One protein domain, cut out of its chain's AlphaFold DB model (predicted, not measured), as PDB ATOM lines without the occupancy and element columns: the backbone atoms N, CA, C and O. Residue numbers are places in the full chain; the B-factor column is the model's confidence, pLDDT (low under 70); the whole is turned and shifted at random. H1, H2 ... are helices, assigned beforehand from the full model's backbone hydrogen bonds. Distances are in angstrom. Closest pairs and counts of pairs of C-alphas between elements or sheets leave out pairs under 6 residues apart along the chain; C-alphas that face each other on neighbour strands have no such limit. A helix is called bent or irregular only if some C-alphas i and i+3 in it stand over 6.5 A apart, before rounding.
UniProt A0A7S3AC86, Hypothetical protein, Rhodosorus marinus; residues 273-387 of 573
ATOM      1  N   GLU A 273     -27.072 -44.140  18.096       82.50
ATOM      2  CA  GLU A 273     -28.113 -43.415  17.370       82.50
ATOM      3  C   GLU A 273     -27.719 -41.963  17.031       82.50
ATOM      4  O   GLU A 273     -28.445 -41.296  16.306       82.50
ATOM      5  N   ASN A 274     -26.570 -41.482  17.522       84.62
ATOM      6  CA  ASN A 274     -25.971 -40.195  17.156       84.62
ATOM      7  C   ASN A 274     -24.813 -40.341  16.148       84.62
ATOM      8  O   ASN A 274     -24.073 -39.389  15.894       84.62
ATOM      9  N   MET A 275     -24.587 -41.545  15.619       88.56
ATOM     10  CA  MET A 275     -23.579 -41.787  14.591       88.56
ATOM     11  C   MET A 275     -24.114 -41.359  13.226       88.56
ATOM     12  O   MET A 275     -25.281 -41.556  12.915       88.56
ATOM     13  N   GLU A 276     -23.237 -40.831  12.377       90.94
ATOM     14  CA  GLU A 276     -23.577 -40.347  11.032       90.94
ATOM     15  C   GLU A 276     -23.860 -41.488  10.031       90.94
ATOM     16  O   GLU A 276     -23.226 -41.540   8.985       90.94
ATOM     17  N   SER A 277     -24.729 -42.457  10.334       93.12
ATOM     18  CA  SER A 277     -25.084 -43.589   9.454       93.12
ATOM     19  C   SER A 277     -26.594 -43.731   9.276       93.12
ATOM     20  O   SER A 277     -27.378 -43.358  10.148       93.12
ATOM     21  N   LEU A 278     -27.021 -44.326   8.157       94.94
ATOM     22  CA  LEU A 278     -28.451 -44.537   7.901       94.94
ATOM     23  C   LEU A 278     -29.093 -45.478   8.935       94.94
ATOM     24  O   LEU A 278     -30.242 -45.277   9.331       94.94
ATOM     25  N   GLY A 279     -28.346 -46.477   9.422       93.94
ATOM     26  CA  GLY A 279     -28.803 -47.361  10.497       93.94
ATOM     27  C   GLY A 279     -28.983 -46.623  11.828       93.94
ATOM     28  O   GLY A 279     -29.972 -46.844  12.535       93.94
ATOM     29  N   ALA A 280     -28.071 -45.703  12.151       92.44
ATOM     30  CA  ALA A 280     -28.167 -44.859  13.337       92.44
ATOM     31  C   ALA A 280     -29.318 -43.849  13.239       92.44
ATOM     32  O   ALA A 280     -30.070 -43.728  14.201       92.44
ATOM     33  N   LEU A 281     -29.538 -43.217  12.077       95.00
ATOM     34  CA  LEU A 281     -30.689 -42.335  11.834       95.00
ATOM     35  C   LEU A 281     -32.016 -43.050  12.108       95.00
ATOM     36  O   LEU A 281     -32.879 -42.560  12.840       95.00
ATOM     37  N   TYR A 282     -32.172 -44.246  11.544       95.88
ATOM     38  CA  TYR A 282     -33.384 -45.037  11.722       95.88
ATOM     39  C   TYR A 282     -33.591 -45.425  13.198       95.88
ATOM     40  O   TYR A 282     -34.707 -45.366  13.724       95.88
ATOM     41  N   SER A 283     -32.496 -45.747  13.892       93.31
ATOM     42  CA  SER A 283     -32.487 -46.032  15.331       93.31
ATOM     43  C   SER A 283     -32.798 -44.793  16.174       93.31
ATOM     44  O   SER A 283     -33.524 -44.897  17.160       93.31
ATOM     45  N   ARG A 284     -32.342 -43.604  15.763       93.00
ATOM     46  CA  ARG A 284     -32.648 -42.318  16.408       93.00
ATOM     47  C   ARG A 284     -34.136 -42.019  16.357       93.00
ATOM     48  O   ARG A 284     -34.725 -41.680  17.382       93.00
ATOM     49  N   VAL A 285     -34.761 -42.229  15.200       94.56
ATOM     50  CA  VAL A 285     -36.216 -42.108  15.052       94.56
ATOM     51  C   VAL A 285     -36.946 -43.165  15.884       94.56
ATOM     52  O   VAL A 285     -37.945 -42.851  16.532       94.56
ATOM     53  N   SER A 286     -36.432 -44.397  15.956       93.81
ATOM     54  CA  SER A 286     -36.983 -45.430  16.844       93.81
ATOM     55  C   SER A 286     -36.934 -45.017  18.320       93.81
ATOM     56  O   SER A 286     -37.935 -45.153  19.028       93.81
ATOM     57  N   SER A 287     -35.814 -44.456  18.781       91.62
ATOM     58  CA  SER A 287     -35.683 -43.894  20.130       91.62
ATOM     59  C   SER A 287     -36.662 -42.750  20.372       91.62
ATOM     60  O   SER A 287     -37.297 -42.715  21.423       91.62
ATOM     61  N   HIS A 288     -36.829 -41.847  19.401       92.31
ATOM     62  CA  HIS A 288     -37.767 -40.726  19.512       92.31
ATOM     63  C   HIS A 288     -39.209 -41.206  19.666       92.31
ATOM     64  O   HIS A 288     -39.929 -40.758  20.554       92.31
ATOM     65  N   ILE A 289     -39.624 -42.142  18.815       92.25
ATOM     66  CA  ILE A 289     -41.011 -42.599  18.752       92.25
ATOM     67  C   ILE A 289     -41.326 -43.574  19.892       92.25
ATOM     68  O   ILE A 289     -42.381 -43.468  20.504       92.25
ATOM     69  N   PHE A 290     -40.457 -44.544  20.183       91.25
ATOM     70  CA  PHE A 290     -40.766 -45.666  21.085       91.25
ATOM     71  C   PHE A 290     -39.950 -45.683  22.382       91.25
ATOM     72  O   PHE A 290     -40.177 -46.559  23.219       91.25
ATOM     73  N   GLY A 291     -38.992 -44.765  22.551       88.94
ATOM     74  CA  GLY A 291     -38.056 -44.781  23.678       88.94
ATOM     75  C   GLY A 291     -37.081 -45.960  23.651       88.94
ATOM     76  O   GLY A 291     -36.505 -46.291  24.683       88.94
ATOM     77  N   ASP A 292     -36.933 -46.620  22.499       87.38
ATOM     78  CA  ASP A 292     -36.112 -47.817  22.326       87.38
ATOM     79  C   ASP A 292     -35.504 -47.836  20.918       87.38
ATOM     80  O   ASP A 292     -36.219 -47.998  19.918       87.38
ATOM     81  N   TRP A 293     -34.179 -47.685  20.844       86.88
ATOM     82  CA  TRP A 293     -33.415 -47.675  19.597       86.88
ATOM     83  C   TRP A 293     -33.522 -48.997  18.835       86.88
ATOM     84  O   TRP A 293     -33.458 -49.000  17.611       86.88
ATOM     85  N   ASN A 294     -33.747 -50.120  19.526       84.75
ATOM     86  CA  ASN A 294     -33.734 -51.453  18.921       84.75
ATOM     87  C   ASN A 294     -35.117 -51.879  18.391       84.75
ATOM     88  O   ASN A 294     -35.390 -53.044  18.094       84.75
ATOM     89  N   THR A 295     -36.046 -50.925  18.269       88.25
ATOM     90  CA  THR A 295     -37.404 -51.171  17.767       88.25
ATOM     91  C   THR A 295     -37.660 -50.590  16.381       88.25
ATOM     92  O   THR A 295     -38.817 -50.416  15.996       88.25
ATOM     93  N   CYS A 296     -36.610 -50.431  15.570       91.81
ATOM     94  CA  CYS A 296     -36.664 -50.003  14.168       91.81
ATOM     95  C   CYS A 296     -37.737 -50.745  13.350       91.81
ATOM     96  O   CYS A 296     -38.487 -50.145  12.588       91.81
ATOM     97  N   GLY A 297     -37.929 -52.051  13.572       90.88
ATOM     98  CA  GLY A 297     -38.997 -52.803  12.898       90.88
ATOM     99  C   GLY A 297     -40.423 -52.282  13.164       90.88
ATOM    100  O   GLY A 297     -41.319 -52.527  12.354       90.88
ATOM    101  N   LYS A 298     -40.658 -51.568  14.275       90.00
ATOM    102  CA  LYS A 298     -41.921 -50.869  14.562       90.00
ATOM    103  C   LYS A 298     -42.029 -49.551  13.799       90.00
ATOM    104  O   LYS A 298     -43.128 -49.255  13.351       90.00
ATOM    105  N   VAL A 299     -40.931 -48.809  13.612       94.44
ATOM    106  CA  VAL A 299     -40.898 -47.607  12.751       94.44
ATOM    107  C   VAL A 299     -41.277 -48.012  11.325       94.44
ATOM    108  O   VAL A 299     -42.231 -47.476  10.769       94.44
ATOM    109  N   MET A 300     -40.654 -49.076  10.807       94.38
ATOM    110  CA  MET A 300     -40.978 -49.655   9.495       94.38
ATOM    111  C   MET A 300     -42.450 -50.068   9.386       94.38
ATOM    112  O   MET A 300     -43.075 -49.898   8.345       94.38
ATOM    113  N   GLY A 301     -43.025 -50.625  10.458       89.62
ATOM    114  CA  GLY A 301     -44.443 -50.991  10.501       89.62
ATOM    115  C   GLY A 301     -45.394 -49.799  10.634       89.62
ATOM    116  O   GLY A 301     -46.557 -49.922  10.261       89.62
ATOM    117  N   LEU A 302     -44.918 -48.668  11.162       89.81
ATOM    118  CA  LEU A 302     -45.693 -47.447  11.363       89.81
ATOM    119  C   LEU A 302     -45.727 -46.570  10.099       89.81
ATOM    120  O   LEU A 302     -46.760 -45.971   9.820       89.81
ATOM    121  N   ALA A 303     -44.645 -46.553   9.318       91.56
ATOM    122  CA  ALA A 303     -44.490 -45.736   8.110       91.56
ATOM    123  C   ALA A 303     -45.643 -45.836   7.078       91.56
ATOM    124  O   ALA A 303     -46.052 -44.799   6.555       91.56
ATOM    125  N   PRO A 304     -46.243 -47.015   6.792       88.12
ATOM    126  CA  PRO A 304     -47.323 -47.125   5.805       88.12
ATOM    127  C   PRO A 304     -48.658 -46.508   6.242       88.12
ATOM    128  O   PRO A 304     -49.602 -46.482   5.460       88.12
ATOM    129  N   TYR A 305     -48.788 -46.066   7.498       85.38
ATOM    130  CA  TYR A 305     -50.026 -45.456   7.990       85.38
ATOM    131  C   TYR A 305     -50.182 -43.981   7.586       85.38
ATOM    132  O   TYR A 305     -51.246 -43.425   7.853       85.38
ATOM    133  N   ALA A 306     -49.174 -43.370   6.948       83.56
ATOM    134  CA  ALA A 306     -49.231 -41.982   6.476       83.56
ATOM    135  C   ALA A 306     -50.280 -41.759   5.371       83.56
ATOM    136  O   ALA A 306     -50.860 -40.688   5.289       83.56
ATOM    137  N   ASP A 307     -50.610 -42.796   4.595       71.81
ATOM    138  CA  ASP A 307     -51.637 -42.731   3.541       71.81
ATOM    139  C   ASP A 307     -53.070 -43.032   4.049       71.81
ATOM    140  O   ASP A 307     -54.000 -43.191   3.255       71.81
ATOM    141  N   GLY A 308     -53.269 -43.209   5.362       65.31
ATOM    142  CA  GLY A 308     -54.557 -43.603   5.956       65.31
ATOM    143  C   GLY A 308     -55.275 -42.477   6.708       65.31
ATOM    144  O   GLY A 308     -54.653 -41.512   7.123       65.31
ATOM    145  N   GLU A 309     -56.567 -42.663   7.016       57.41
ATOM    146  CA  GLU A 309     -57.418 -41.688   7.751       57.41
ATOM    147  C   GLU A 309     -56.862 -41.253   9.131       57.41
ATOM    148  O   GLU A 309     -57.327 -40.284   9.720       57.41
ATOM    149  N   ILE A 310     -55.878 -41.976   9.686       57.88
ATOM    150  CA  ILE A 310     -55.218 -41.641  10.962       57.88
ATOM    151  C   ILE A 310     -54.143 -40.548  10.775       57.88
ATOM    152  O   ILE A 310     -53.763 -39.905  11.754       57.88
ATOM    153  N   ALA A 311     -53.663 -40.325   9.549       58.00
ATOM    154  CA  ALA A 311     -52.658 -39.315   9.216       58.00
ATOM    155  C   ALA A 311     -53.225 -37.886   9.113       58.00
ATOM    156  O   ALA A 311     -52.456 -36.931   9.195       58.00
ATOM    157  N   ASP A 312     -54.556 -37.737   9.023       55.78
ATOM    158  CA  ASP A 312     -55.272 -36.447   8.972       55.78
ATOM    159  C   ASP A 312     -55.290 -35.692  10.325       55.78
ATOM    160  O   ASP A 312     -55.889 -34.621  10.451       55.78
ATOM    161  N   LEU A 313     -54.657 -36.246  11.365       54.34
ATOM    162  CA  LEU A 313     -54.532 -35.623  12.683       54.34
ATOM    163  C   LEU A 313     -53.294 -34.710  12.715       54.34
ATOM    164  O   LEU A 313     -52.176 -35.195  12.859       54.34
ATOM    165  N   ASP A 314     -53.549 -33.406  12.548       53.50
ATOM    166  CA  ASP A 314     -52.675 -32.232  12.755       53.50
ATOM    167  C   ASP A 314     -51.173 -32.549  12.921       53.50
ATOM    168  O   ASP A 314     -50.627 -32.687  14.021       53.50
ATOM    169  N   SER A 315     -50.494 -32.709  11.783       56.06
ATOM    170  CA  SER A 315     -49.082 -33.052  11.705       56.06
ATOM    171  C   SER A 315     -48.227 -31.808  11.926       56.06
ATOM    172  O   SER A 315     -47.688 -31.231  10.987       56.06
ATOM    173  N   SER A 316     -48.003 -31.420  13.180       65.56
ATOM    174  CA  SER A 316     -46.950 -30.439  13.527       65.56
ATOM    175  C   SER A 316     -45.548 -30.774  12.957       65.56
ATOM    176  O   SER A 316     -44.620 -29.977  13.085       65.56
ATOM    177  N   PHE A 317     -45.393 -31.940  12.321       74.69
ATOM    178  CA  PHE A 317     -44.269 -32.331  11.487       74.69
ATOM    179  C   PHE A 317     -44.276 -31.611  10.125       74.69
ATOM    180  O   PHE A 317     -45.211 -31.748   9.340       74.69
ATOM    181  N   ASP A 318     -43.200 -30.886   9.821       78.25
ATOM    182  CA  ASP A 318     -42.966 -30.329   8.487       78.25
ATOM    183  C   ASP A 318     -42.463 -31.427   7.539       78.25
ATOM    184  O   ASP A 318     -41.309 -31.837   7.614       78.25
ATOM    185  N   GLU A 319     -43.319 -31.895   6.630       75.75
ATOM    186  CA  GLU A 319     -42.972 -32.924   5.637       75.75
ATOM    187  C   GLU A 319     -41.857 -32.493   4.667       75.75
ATOM    188  O   GLU A 319     -41.165 -33.342   4.098       75.75
ATOM    189  N   ASN A 320     -41.637 -31.184   4.495       80.75
ATOM    190  CA  ASN A 320     -40.550 -30.672   3.656       80.75
ATOM    191  C   ASN A 320     -39.195 -30.707   4.369       80.75
ATOM    192  O   ASN A 320     -38.173 -30.437   3.741       80.75
ATOM    193  N   ARG A 321     -39.171 -31.019   5.669       83.19
ATOM    194  CA  ARG A 321     -37.942 -31.110   6.448       83.19
ATOM    195  C   ARG A 321     -37.168 -32.364   6.070       83.19
ATOM    196  O   ARG A 321     -37.623 -33.467   6.354       83.19
ATOM    197  N   GLU A 322     -35.994 -32.192   5.485       90.88
ATOM    198  CA  GLU A 322     -35.049 -33.286   5.248       90.88
ATOM    199  C   GLU A 322     -34.418 -33.746   6.574       90.88
ATOM    200  O   GLU A 322     -34.120 -32.918   7.439       90.88
ATOM    201  N   LEU A 323     -34.240 -35.058   6.768       93.69
ATOM    202  CA  LEU A 323     -33.580 -35.607   7.964       93.69
ATOM    203  C   LEU A 323     -32.059 -35.678   7.802       93.69
ATOM    204  O   LEU A 323     -31.324 -35.729   8.790       93.69
ATOM    205  N   PHE A 324     -31.587 -35.693   6.561       95.25
ATOM    206  CA  PHE A 324     -30.180 -35.603   6.212       95.25
ATOM    207  C   PHE A 324     -30.006 -34.904   4.865       95.25
ATOM    208  O   PHE A 324     -30.922 -34.834   4.052       95.25
ATOM    209  N   THR A 325     -28.795 -34.419   4.625       95.62
ATOM    210  CA  THR A 325     -28.373 -33.857   3.335       95.62
ATOM    211  C   THR A 325     -27.172 -34.631   2.797       95.62
ATOM    212  O   THR A 325     -26.592 -35.445   3.515       95.62
ATOM    213  N   GLY A 326     -26.784 -34.379   1.545       95.44
ATOM    214  CA  GLY A 326     -25.660 -35.066   0.900       95.44
ATOM    215  C   GLY A 326     -26.022 -36.466   0.404       95.44
ATOM    216  O   GLY A 326     -27.191 -36.847   0.384       95.44
ATOM    217  N   GLN A 327     -25.021 -37.219  -0.053       96.25
ATOM    218  CA  GLN A 327     -25.209 -38.567  -0.596       96.25
ATOM    219  C   GLN A 327     -24.110 -39.514  -0.107       96.25
ATOM    220  O   GLN A 327     -22.947 -39.141   0.080       96.25
ATOM    221  N   LEU A 328     -24.441 -40.796   0.037       96.75
ATOM    222  CA  LEU A 328     -23.478 -41.839   0.374       96.75
ATOM    223  C   LEU A 328     -22.397 -41.949  -0.697       96.75
ATOM    224  O   LEU A 328     -21.222 -42.104  -0.365       96.75
ATOM    225  N   ILE A 329     -22.753 -41.846  -1.982       96.38
ATOM    226  CA  ILE A 329     -21.770 -42.014  -3.058       96.38
ATOM    227  C   ILE A 329     -20.692 -40.921  -3.037       96.38
ATOM    228  O   ILE A 329     -19.538 -41.189  -3.357       96.38
ATOM    229  N   THR A 330     -21.029 -39.702  -2.630       94.62
ATOM    230  CA  THR A 330     -20.076 -38.593  -2.468       94.62
ATOM    231  C   THR A 330     -19.420 -38.578  -1.090       94.62
ATOM    232  O   THR A 330     -18.396 -37.919  -0.916       94.62
ATOM    233  N   GLY A 331     -19.964 -39.340  -0.136       92.44
ATOM    234  CA  GLY A 331     -19.447 -39.461   1.223       92.44
ATOM    235  C   GLY A 331     -19.678 -38.220   2.084       92.44
ATOM    236  O   GLY A 331     -19.048 -38.100   3.133       92.44
ATOM    237  N   ASP A 332     -20.550 -37.313   1.645       92.50
ATOM    238  CA  ASP A 332     -20.882 -36.039   2.291       92.50
ATOM    239  C   ASP A 332     -22.257 -36.062   2.969       92.50
ATOM    240  O   ASP A 332     -22.794 -35.006   3.292       92.50
ATOM    241  N   ILE A 333     -22.813 -37.257   3.200       93.75
ATOM    242  CA  ILE A 333     -24.044 -37.407   3.969       93.75
ATOM    243  C   ILE A 333     -23.879 -36.807   5.373       93.75
ATOM    244  O   ILE A 333     -22.896 -37.096   6.064       93.75
ATOM    245  N   GLN A 334     -24.833 -35.970   5.774       93.50
ATOM    246  CA  GLN A 334     -24.883 -35.323   7.086       93.50
ATOM    247  C   GLN A 334     -26.302 -35.384   7.632       93.50
ATOM    248  O   GLN A 334     -27.220 -34.811   7.041       93.50
ATOM    249  N   ILE A 335     -26.471 -36.076   8.755       94.12
ATOM    250  CA  ILE A 335     -27.728 -36.159   9.489       94.12
ATOM    251  C   ILE A 335     -27.936 -34.864  10.272       94.12
ATOM    252  O   ILE A 335     -27.043 -34.386  10.973       94.12
ATOM    253  N   ASP A 336     -29.143 -34.311  10.203       91.56
ATOM    254  CA  ASP A 336     -29.503 -33.130  10.980       91.56
ATOM    255  C   ASP A 336     -29.866 -33.534  12.425       91.56
ATOM    256  O   ASP A 336     -31.028 -33.656  12.815       91.56
ATOM    257  N   PHE A 337     -28.848 -33.806  13.246       87.62
ATOM    258  CA  PHE A 337     -29.059 -34.172  14.651       87.62
ATOM    259  C   PHE A 337     -29.651 -33.031  15.479       87.62
ATOM    260  O   PHE A 337     -30.470 -33.285  16.361       87.62
ATOM    261  N   GLU A 338     -29.296 -31.779  15.176       86.75
ATOM    262  CA  GLU A 338     -29.886 -30.613  15.839       86.75
ATOM    263  C   GLU A 338     -31.394 -30.559  15.581       86.75
ATOM    264  O   GLU A 338     -32.183 -30.307  16.496       86.75
ATOM    265  N   ALA A 339     -31.815 -30.869  14.355       85.19
ATOM    266  CA  ALA A 339     -33.217 -31.006  14.027       85.19
ATOM    267  C   ALA A 339     -33.927 -32.098  14.817       85.19
ATOM    268  O   ALA A 339     -35.024 -31.859  15.333       85.19
ATOM    269  N   LEU A 340     -33.317 -33.281  14.890       87.69
ATOM    270  CA  LEU A 340     -33.862 -34.431  15.606       87.69
ATOM    271  C   LEU A 340     -33.985 -34.149  17.112       87.69
ATOM    272  O   LEU A 340     -34.969 -34.549  17.727       87.69
ATOM    273  N   ASP A 341     -33.044 -33.405  17.694       86.06
ATOM    274  CA  ASP A 341     -33.063 -33.001  19.106       86.06
ATOM    275  C   ASP A 341     -34.176 -31.997  19.439       86.06
ATOM    276  O   ASP A 341     -34.638 -31.928  20.579       86.06
ATOM    277  N   GLN A 342     -34.618 -31.217  18.452       86.25
ATOM    278  CA  GLN A 342     -35.682 -30.220  18.602       86.25
ATOM    279  C   GLN A 342     -37.088 -30.785  18.353       86.25
ATOM    280  O   GLN A 342     -38.072 -30.053  18.491       86.25
ATOM    281  N   LEU A 343     -37.208 -32.061  17.974       86.88
ATOM    282  CA  LEU A 343     -38.506 -32.695  17.775       86.88
ATOM    283  C   LEU A 343     -39.303 -32.728  19.088       86.88
ATOM    284  O   LEU A 343     -38.795 -33.066  20.159       86.88
ATOM    285  N   SER A 344     -40.587 -32.384  19.005       83.25
ATOM    286  CA  SER A 344     -41.517 -32.478  20.129       83.25
ATOM    287  C   SER A 344     -41.927 -33.934  20.388       83.25
ATOM    288  O   SER A 344     -41.626 -34.838  19.606       83.25
ATOM    289  N   ALA A 345     -42.638 -34.160  21.498       84.56
ATOM    290  CA  ALA A 345     -43.286 -35.436  21.794       84.56
ATOM    291  C   ALA A 345     -42.323 -36.642  21.812       84.56
ATOM    292  O   ALA A 345     -42.524 -37.625  21.118       84.56
ATOM    293  N   VAL A 346     -41.255 -36.603  22.609       89.12
ATOM    294  CA  VAL A 346     -40.367 -37.773  22.749       89.12
ATOM    295  C   VAL A 346     -41.102 -38.887  23.508       89.12
ATOM    296  O   VAL A 346     -41.361 -38.749  24.704       89.12
ATOM    297  N   ASN A 347     -41.422 -39.993  22.828       90.25
ATOM    298  CA  ASN A 347     -42.072 -41.197  23.368       90.25
ATOM    299  C   ASN A 347     -43.333 -40.933  24.226       90.25
ATOM    300  O   ASN A 347     -43.644 -41.670  25.164       90.25
ATOM    301  N   ASP A 348     -44.089 -39.885  23.911       88.44
ATOM    302  CA  ASP A 348     -45.354 -39.587  24.576       88.44
ATOM    303  C   ASP A 348     -46.525 -40.157  23.768       88.44
ATOM    304  O   ASP A 348     -47.135 -39.475  22.944       88.44
ATOM    305  N   TRP A 349     -46.813 -41.440  23.986       84.50
ATOM    306  CA  TRP A 349     -47.993 -42.123  23.437       84.50
ATOM    307  C   TRP A 349     -49.266 -41.886  24.258       84.50
ATOM    308  O   TRP A 349     -50.326 -42.394  23.890       84.50
ATOM    309  N   SER A 350     -49.171 -41.174  25.387       84.75
ATOM    310  CA  SER A 350     -50.328 -40.880  26.238       84.75
ATOM    311  C   SER A 350     -51.206 -39.777  25.651       84.75
ATOM    312  O   SER A 350     -52.418 -39.777  25.868       84.75
ATOM    313  N   ASN A 351     -50.605 -38.885  24.861       83.38
ATOM    314  CA  ASN A 351     -51.308 -37.887  24.077       83.38
ATOM    315  C   ASN A 351     -51.613 -38.422  22.665       83.38
ATOM    316  O   ASN A 351     -50.708 -38.645  21.860       83.38
ATOM    317  N   GLU A 352     -52.899 -38.612  22.355       80.56
ATOM    318  CA  GLU A 352     -53.350 -39.120  21.051       80.56
ATOM    319  C   GLU A 352     -53.014 -38.175  19.885       80.56
ATOM    320  O   GLU A 352     -52.852 -38.649  18.758       80.56
ATOM    321  N   GLU A 353     -52.837 -36.875  20.145       81.12
ATOM    322  CA  GLU A 353     -52.475 -35.868  19.136       81.12
ATOM    323  C   GLU A 353     -51.072 -36.116  18.551       81.12
ATOM    324  O   GLU A 353     -50.826 -35.840  17.380       81.12
ATOM    325  N   ASN A 354     -50.166 -36.746  19.310       85.31
ATOM    326  CA  ASN A 354     -48.805 -37.050  18.848       85.31
ATOM    327  C   ASN A 354     -48.761 -38.181  17.806       85.31
ATOM    328  O   ASN A 354     -47.736 -38.410  17.161       85.31
ATOM    329  N   ARG A 355     -49.857 -38.930  17.637       84.75
ATOM    330  CA  ARG A 355     -49.873 -40.122  16.785       84.75
ATOM    331  C   ARG A 355     -49.646 -39.795  15.310       84.75
ATOM    332  O   ARG A 355     -48.925 -40.544  14.652       84.75
ATOM    333  N   GLY A 356     -50.244 -38.711  14.813       84.44
ATOM    334  CA  GLY A 356     -50.036 -38.238  13.441       84.44
ATOM    335  C   GLY A 356     -48.570 -37.876  13.206       84.44
ATOM    336  O   GLY A 356     -47.948 -38.390  12.281       84.44
ATOM    337  N   PHE A 357     -47.979 -37.105  14.125       87.25
ATOM    338  CA  PHE A 357     -46.557 -36.754  14.101       87.25
ATOM    339  C   PHE A 357     -45.641 -37.990  14.019       87.25
ATOM    340  O   PHE A 357     -44.767 -38.041  13.157       87.25
ATOM    341  N   TYR A 358     -45.854 -39.021  14.851       90.25
ATOM    342  CA  TYR A 358     -45.032 -40.240  14.796       90.25
ATOM    343  C   TYR A 358     -45.170 -41.006  13.481       90.25
ATOM    344  O   TYR A 358     -44.189 -41.576  13.006       90.25
ATOM    345  N   ILE A 359     -46.375 -41.051  12.906       89.56
ATOM    346  CA  ILE A 359     -46.623 -41.707  11.617       89.56
ATOM    347  C   ILE A 359     -45.859 -40.986  10.506       89.56
ATOM    348  O   ILE A 359     -45.151 -41.644   9.746       89.56
ATOM    349  N   HIS A 360     -45.942 -39.656  10.460       90.06
ATOM    350  CA  HIS A 360     -45.258 -38.837   9.459       90.06
ATOM    351  C   HIS A 360     -43.737 -38.877   9.605       90.06
ATOM    352  O   HIS A 360     -43.036 -39.068   8.616       90.06
ATOM    353  N   LEU A 361     -43.210 -38.824  10.833       92.12
ATOM    354  CA  LEU A 361     -41.776 -38.995  11.083       92.12
ATOM    355  C   LEU A 361     -41.284 -40.392  10.658       92.12
ATOM    356  O   LEU A 361     -40.233 -40.513  10.027       92.12
ATOM    357  N   ALA A 362     -42.043 -41.449  10.971       93.50
ATOM    358  CA  ALA A 362     -41.720 -42.813  10.551       93.50
ATOM    359  C   ALA A 362     -41.763 -42.973   9.023       93.50
ATOM    360  O   ALA A 362     -40.904 -43.644   8.453       93.50
ATOM    361  N   HIS A 363     -42.744 -42.355   8.364       93.25
ATOM    362  CA  HIS A 363     -42.847 -42.326   6.910       93.25
ATOM    363  C   HIS A 363     -41.658 -41.603   6.277       93.25
ATOM    364  O   HIS A 363     -41.006 -42.161   5.400       93.25
ATOM    365  N   LYS A 364     -41.318 -40.417   6.788       94.25
ATOM    366  CA  LYS A 364     -40.219 -39.593   6.284       94.25
ATOM    367  C   LYS A 364     -38.874 -40.311   6.355       94.25
ATOM    368  O   LYS A 364     -38.185 -40.399   5.344       94.25
ATOM    369  N   VAL A 365     -38.525 -40.894   7.508       96.38
ATOM    370  CA  VAL A 365     -37.266 -41.651   7.632       96.38
ATOM    371  C   VAL A 365     -37.261 -42.903   6.762       96.38
ATOM    372  O   VAL A 365     -36.227 -43.249   6.201       96.38
ATOM    373  N   GLN A 366     -38.405 -43.581   6.617       97.25
ATOM    374  CA  GLN A 366     -38.510 -44.735   5.732       97.25
ATOM    375  C   GLN A 366     -38.253 -44.335   4.278       97.25
ATOM    376  O   GLN A 366     -37.476 -45.010   3.611       97.25
ATOM    377  N   GLN A 367     -38.881 -43.256   3.815       96.12
ATOM    378  CA  GLN A 367     -38.762 -42.781   2.444       96.12
ATOM    379  C   GLN A 367     -37.342 -42.298   2.127       96.12
ATOM    380  O   GLN A 367     -36.745 -42.785   1.175       96.12
ATOM    381  N   GLU A 368     -36.770 -41.394   2.930       96.81
ATOM    382  CA  GLU A 368     -35.449 -40.821   2.625       96.81
ATOM    383  C   GLU A 368     -34.333 -41.870   2.664       96.81
ATOM    384  O   GLU A 368     -33.462 -41.887   1.795       96.81
ATOM    385  N   VAL A 369     -34.375 -42.788   3.638       97.81
ATOM    386  CA  VAL A 369     -33.406 -43.891   3.707       97.81
ATOM    387  C   VAL A 369     -33.580 -44.839   2.519       97.81
ATOM    388  O   VAL A 369     -32.586 -45.283   1.952       97.81
ATOM    389  N   GLU A 370     -34.814 -45.155   2.115       98.12
ATOM    390  CA  GLU A 370     -35.075 -45.993   0.939       98.12
ATOM    391  C   GLU A 370     -34.554 -45.347  -0.354       98.12
ATOM    392  O   GLU A 370     -33.846 -46.008  -1.120       98.12
ATOM    393  N   ASP A 371     -34.834 -44.060  -0.559       98.00
ATOM    394  CA  ASP A 371     -34.393 -43.291  -1.724       98.00
ATOM    395  C   ASP A 371     -32.860 -43.230  -1.815       98.00
ATOM    396  O   ASP A 371     -32.289 -43.503  -2.878       98.00
ATOM    397  N   GLU A 372     -32.175 -42.951  -0.701       98.38
ATOM    398  CA  GLU A 372     -30.712 -42.892  -0.668       98.38
ATOM    399  C   GLU A 372     -30.076 -44.273  -0.871       98.38
ATOM    400  O   GLU A 372     -29.140 -44.411  -1.663       98.38
ATOM    401  N   VAL A 373     -30.612 -45.330  -0.247       98.56
ATOM    402  CA  VAL A 373     -30.131 -46.705  -0.467       98.56
ATOM    403  C   VAL A 373     -30.287 -47.103  -1.936       98.56
ATOM    404  O   VAL A 373     -29.347 -47.632  -2.536       98.56
ATOM    405  N   LEU A 374     -31.440 -46.832  -2.554       98.69
ATOM    406  CA  LEU A 374     -31.668 -47.121  -3.971       98.69
ATOM    407  C   LEU A 374     -30.730 -46.322  -4.877       98.69
ATOM    408  O   LEU A 374     -30.183 -46.887  -5.829       98.69
ATOM    409  N   SER A 375     -30.551 -45.030  -4.603       98.56
ATOM    410  CA  SER A 375     -29.641 -44.148  -5.338       98.56
ATOM    411  C   SER A 375     -28.207 -44.682  -5.291       98.56
ATOM    412  O   SER A 375     -27.597 -44.946  -6.334       98.56
ATOM    413  N   PHE A 376     -27.711 -44.967  -4.086       98.69
ATOM    414  CA  PHE A 376     -26.371 -45.490  -3.850       98.69
ATOM    415  C   PHE A 376     -26.135 -46.834  -4.552       98.69
ATOM    416  O   PHE A 376     -25.137 -47.011  -5.254       98.69
ATOM    417  N   LEU A 377     -27.075 -47.775  -4.431       98.75
ATOM    418  CA  LEU A 377     -26.973 -49.092  -5.060       98.75
ATOM    419  C   LEU A 377     -27.009 -49.025  -6.593       98.75
ATOM    420  O   LEU A 377     -26.251 -49.742  -7.253       98.75
ATOM    421  N   LYS A 378     -27.855 -48.164  -7.177       98.62
ATOM    422  CA  LYS A 378     -27.921 -47.956  -8.636       98.62
ATOM    423  C   LYS A 378     -26.594 -47.427  -9.177       98.62
ATOM    424  O   LYS A 378     -26.122 -47.921 -10.201       98.62
ATOM    425  N   GLU A 379     -25.987 -46.472  -8.481       98.19
ATOM    426  CA  GLU A 379     -24.706 -45.880  -8.865       98.19
ATOM    427  C   GLU A 379     -23.550 -46.885  -8.718       98.19
ATOM    428  O   GLU A 379     -22.758 -47.057  -9.647       98.19
ATOM    429  N   LEU A 380     -23.500 -47.647  -7.618       98.19
ATOM    430  CA  LEU A 380     -22.530 -48.738  -7.445       98.19
ATOM    431  C   LEU A 380     -22.647 -49.801  -8.542       98.19
ATOM    432  O   LEU A 380     -21.629 -50.258  -9.067       98.19
ATOM    433  N   ARG A 381     -23.872 -50.184  -8.920       98.06
ATOM    434  CA  ARG A 381     -24.126 -51.134 -10.011       98.06
ATOM    435  C   ARG A 381     -23.546 -50.634 -11.334       98.06
ATOM    436  O   ARG A 381     -22.888 -51.396 -12.034       98.06
ATOM    437  N   VAL A 382     -23.767 -49.359 -11.667       97.19
ATOM    438  CA  VAL A 382     -23.250 -48.745 -12.902       97.19
ATOM    439  C   VAL A 382     -21.723 -48.690 -12.891       97.19
ATOM    440  O   VAL A 382     -21.102 -49.074 -13.881       97.19
ATOM    441  N   ARG A 383     -21.118 -48.259 -11.779       95.81
ATOM    442  CA  ARG A 383     -19.658 -48.128 -11.643       95.81
ATOM    443  C   ARG A 383     -18.927 -49.459 -11.739       95.81
ATOM    444  O   ARG A 383     -17.928 -49.570 -12.438       95.81
ATOM    445  N   THR A 384     -19.438 -50.465 -11.040       96.81
ATOM    446  CA  THR A 384     -18.773 -51.770 -10.921       96.81
ATOM    447  C   THR A 384     -19.158 -52.739 -12.034       96.81
ATOM    448  O   THR A 384     -18.464 -53.728 -12.253       96.81
ATOM    449  N   GLY A 385     -20.275 -52.493 -12.728       97.12
ATOM    450  CA  GLY A 385     -20.846 -53.415 -13.710       97.12
ATOM    451  C   GLY A 385     -21.423 -54.696 -13.097       97.12
ATOM    452  O   GLY A 385     -21.743 -55.632 -13.833       97.12
ATOM    453  N   ALA A 386     -21.546 -54.765 -11.768       97.56
ATOM    454  CA  ALA A 386     -22.026 -55.951 -11.080       97.56
ATOM    455  C   ALA A 386     -23.489 -56.256 -11.417       97.56
ATOM    456  O   ALA A 386     -24.345 -55.374 -11.452       97.56
ATOM    457  N   LYS A 387     -23.782 -57.539 -11.624       98.00
ATOM    458  CA  LYS A 387     -25.126 -58.016 -11.970       98.00
ATOM    459  C   LYS A 387     -25.930 -58.478 -10.770       98.00
ATOM    460  O   LYS A 387     -27.153 -58.400 -10.804       98.00
TER     461      LYS A 387
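Overview. This is residues 273 to 387 of the 573 residues of the protein "Hypothetical protein" of Rhodosorus marinus (UniProt A0A7S3AC86). One long helix, H4, is the spine of this domain; H1 packs alongside the first half of H4, running opposite ways to it, and H2 crosses the two about perpendicular to both. A long stretch without a named element, residues 308 to 336, loops past H4 and folds back on itself, leading to the small helix H3 near H1, while residues 381 to 387, of which 381 to 384 belong to H4, stick out at one end. The printed part has 115 residues with four named helices, in the order H1, H2, H3, H4, and no named strand; the class is all helix. The whole is compact, with a radius of gyration of the C-alphas of 15.0 A, yet elongated, spanning 50 by 28 by 26 A.

Along the chain. Start with H4, residues 354 to 384: find C-alpha 354 at (-48.805, -37.050, 18.848) and follow the helix for 44.8 A to C-alpha 384 at (-18.773, -51.770, -10.921). Go back to C-alpha 278 at (-28.451, -44.537, 7.901), where H1, residues 278 to 290, begins and runs 18.1 A. H2, residues 293 to 307, measures 24.8 A from first to last C-alpha; it is irregular, with the C-alphas of residues 294 and 297 8.1 A apart. H3 is short, residues 337 to 341.

Arrangement. Look first at H4, which touches H1 with residues 358 to 369 alone; the closest C-alphas are those of Ile 289 and Tyr 358, 6.1 A apart. These two helices run opposite ways at a shallow tilt of 10 degrees. H4 touches H2 with residues 356 to 366 alone, about perpendicular at 80 degrees, and the closest C-alphas, of Ala 303 and His 363, are 4.0 A apart. H2 touches H1 with residues 293 to 299 alone, also about perpendicular at 80 degrees; here the closest C-alphas are those of Ser 287 and Trp 293, 4.4 A apart. The helix packing is mostly crossed, but only just: 1 of these 3 pairs is at a shallow tilt. H3 and H1 are near each other, with 8 pairs of C-alphas within 10 A, while H3 is apart from H2 and from H4. Between H2 and H3, residues 324 to 325 pair with residues 334 to 335, antiparallel, in stretches too short to be named. In the backbones of H1, H3 and H4 every O i to N i+4 pair is within hydrogen-bond range; in H2 it is 4 of 11, beside 6 of 12 O i to N i+3 pairs.

Size, cuts and confidence. The two C-alphas farthest apart are those of Ser 350 and Gly 385, 51.2 A. The printed part has no cut. The link from H1 to H2 is tight, and those from H2 to H3, 29 residues, and from H3 to H4, 12 residues, are long. The mean pLDDT of the printed part is 88.4; look at residues 308 to 316 for the values under 70.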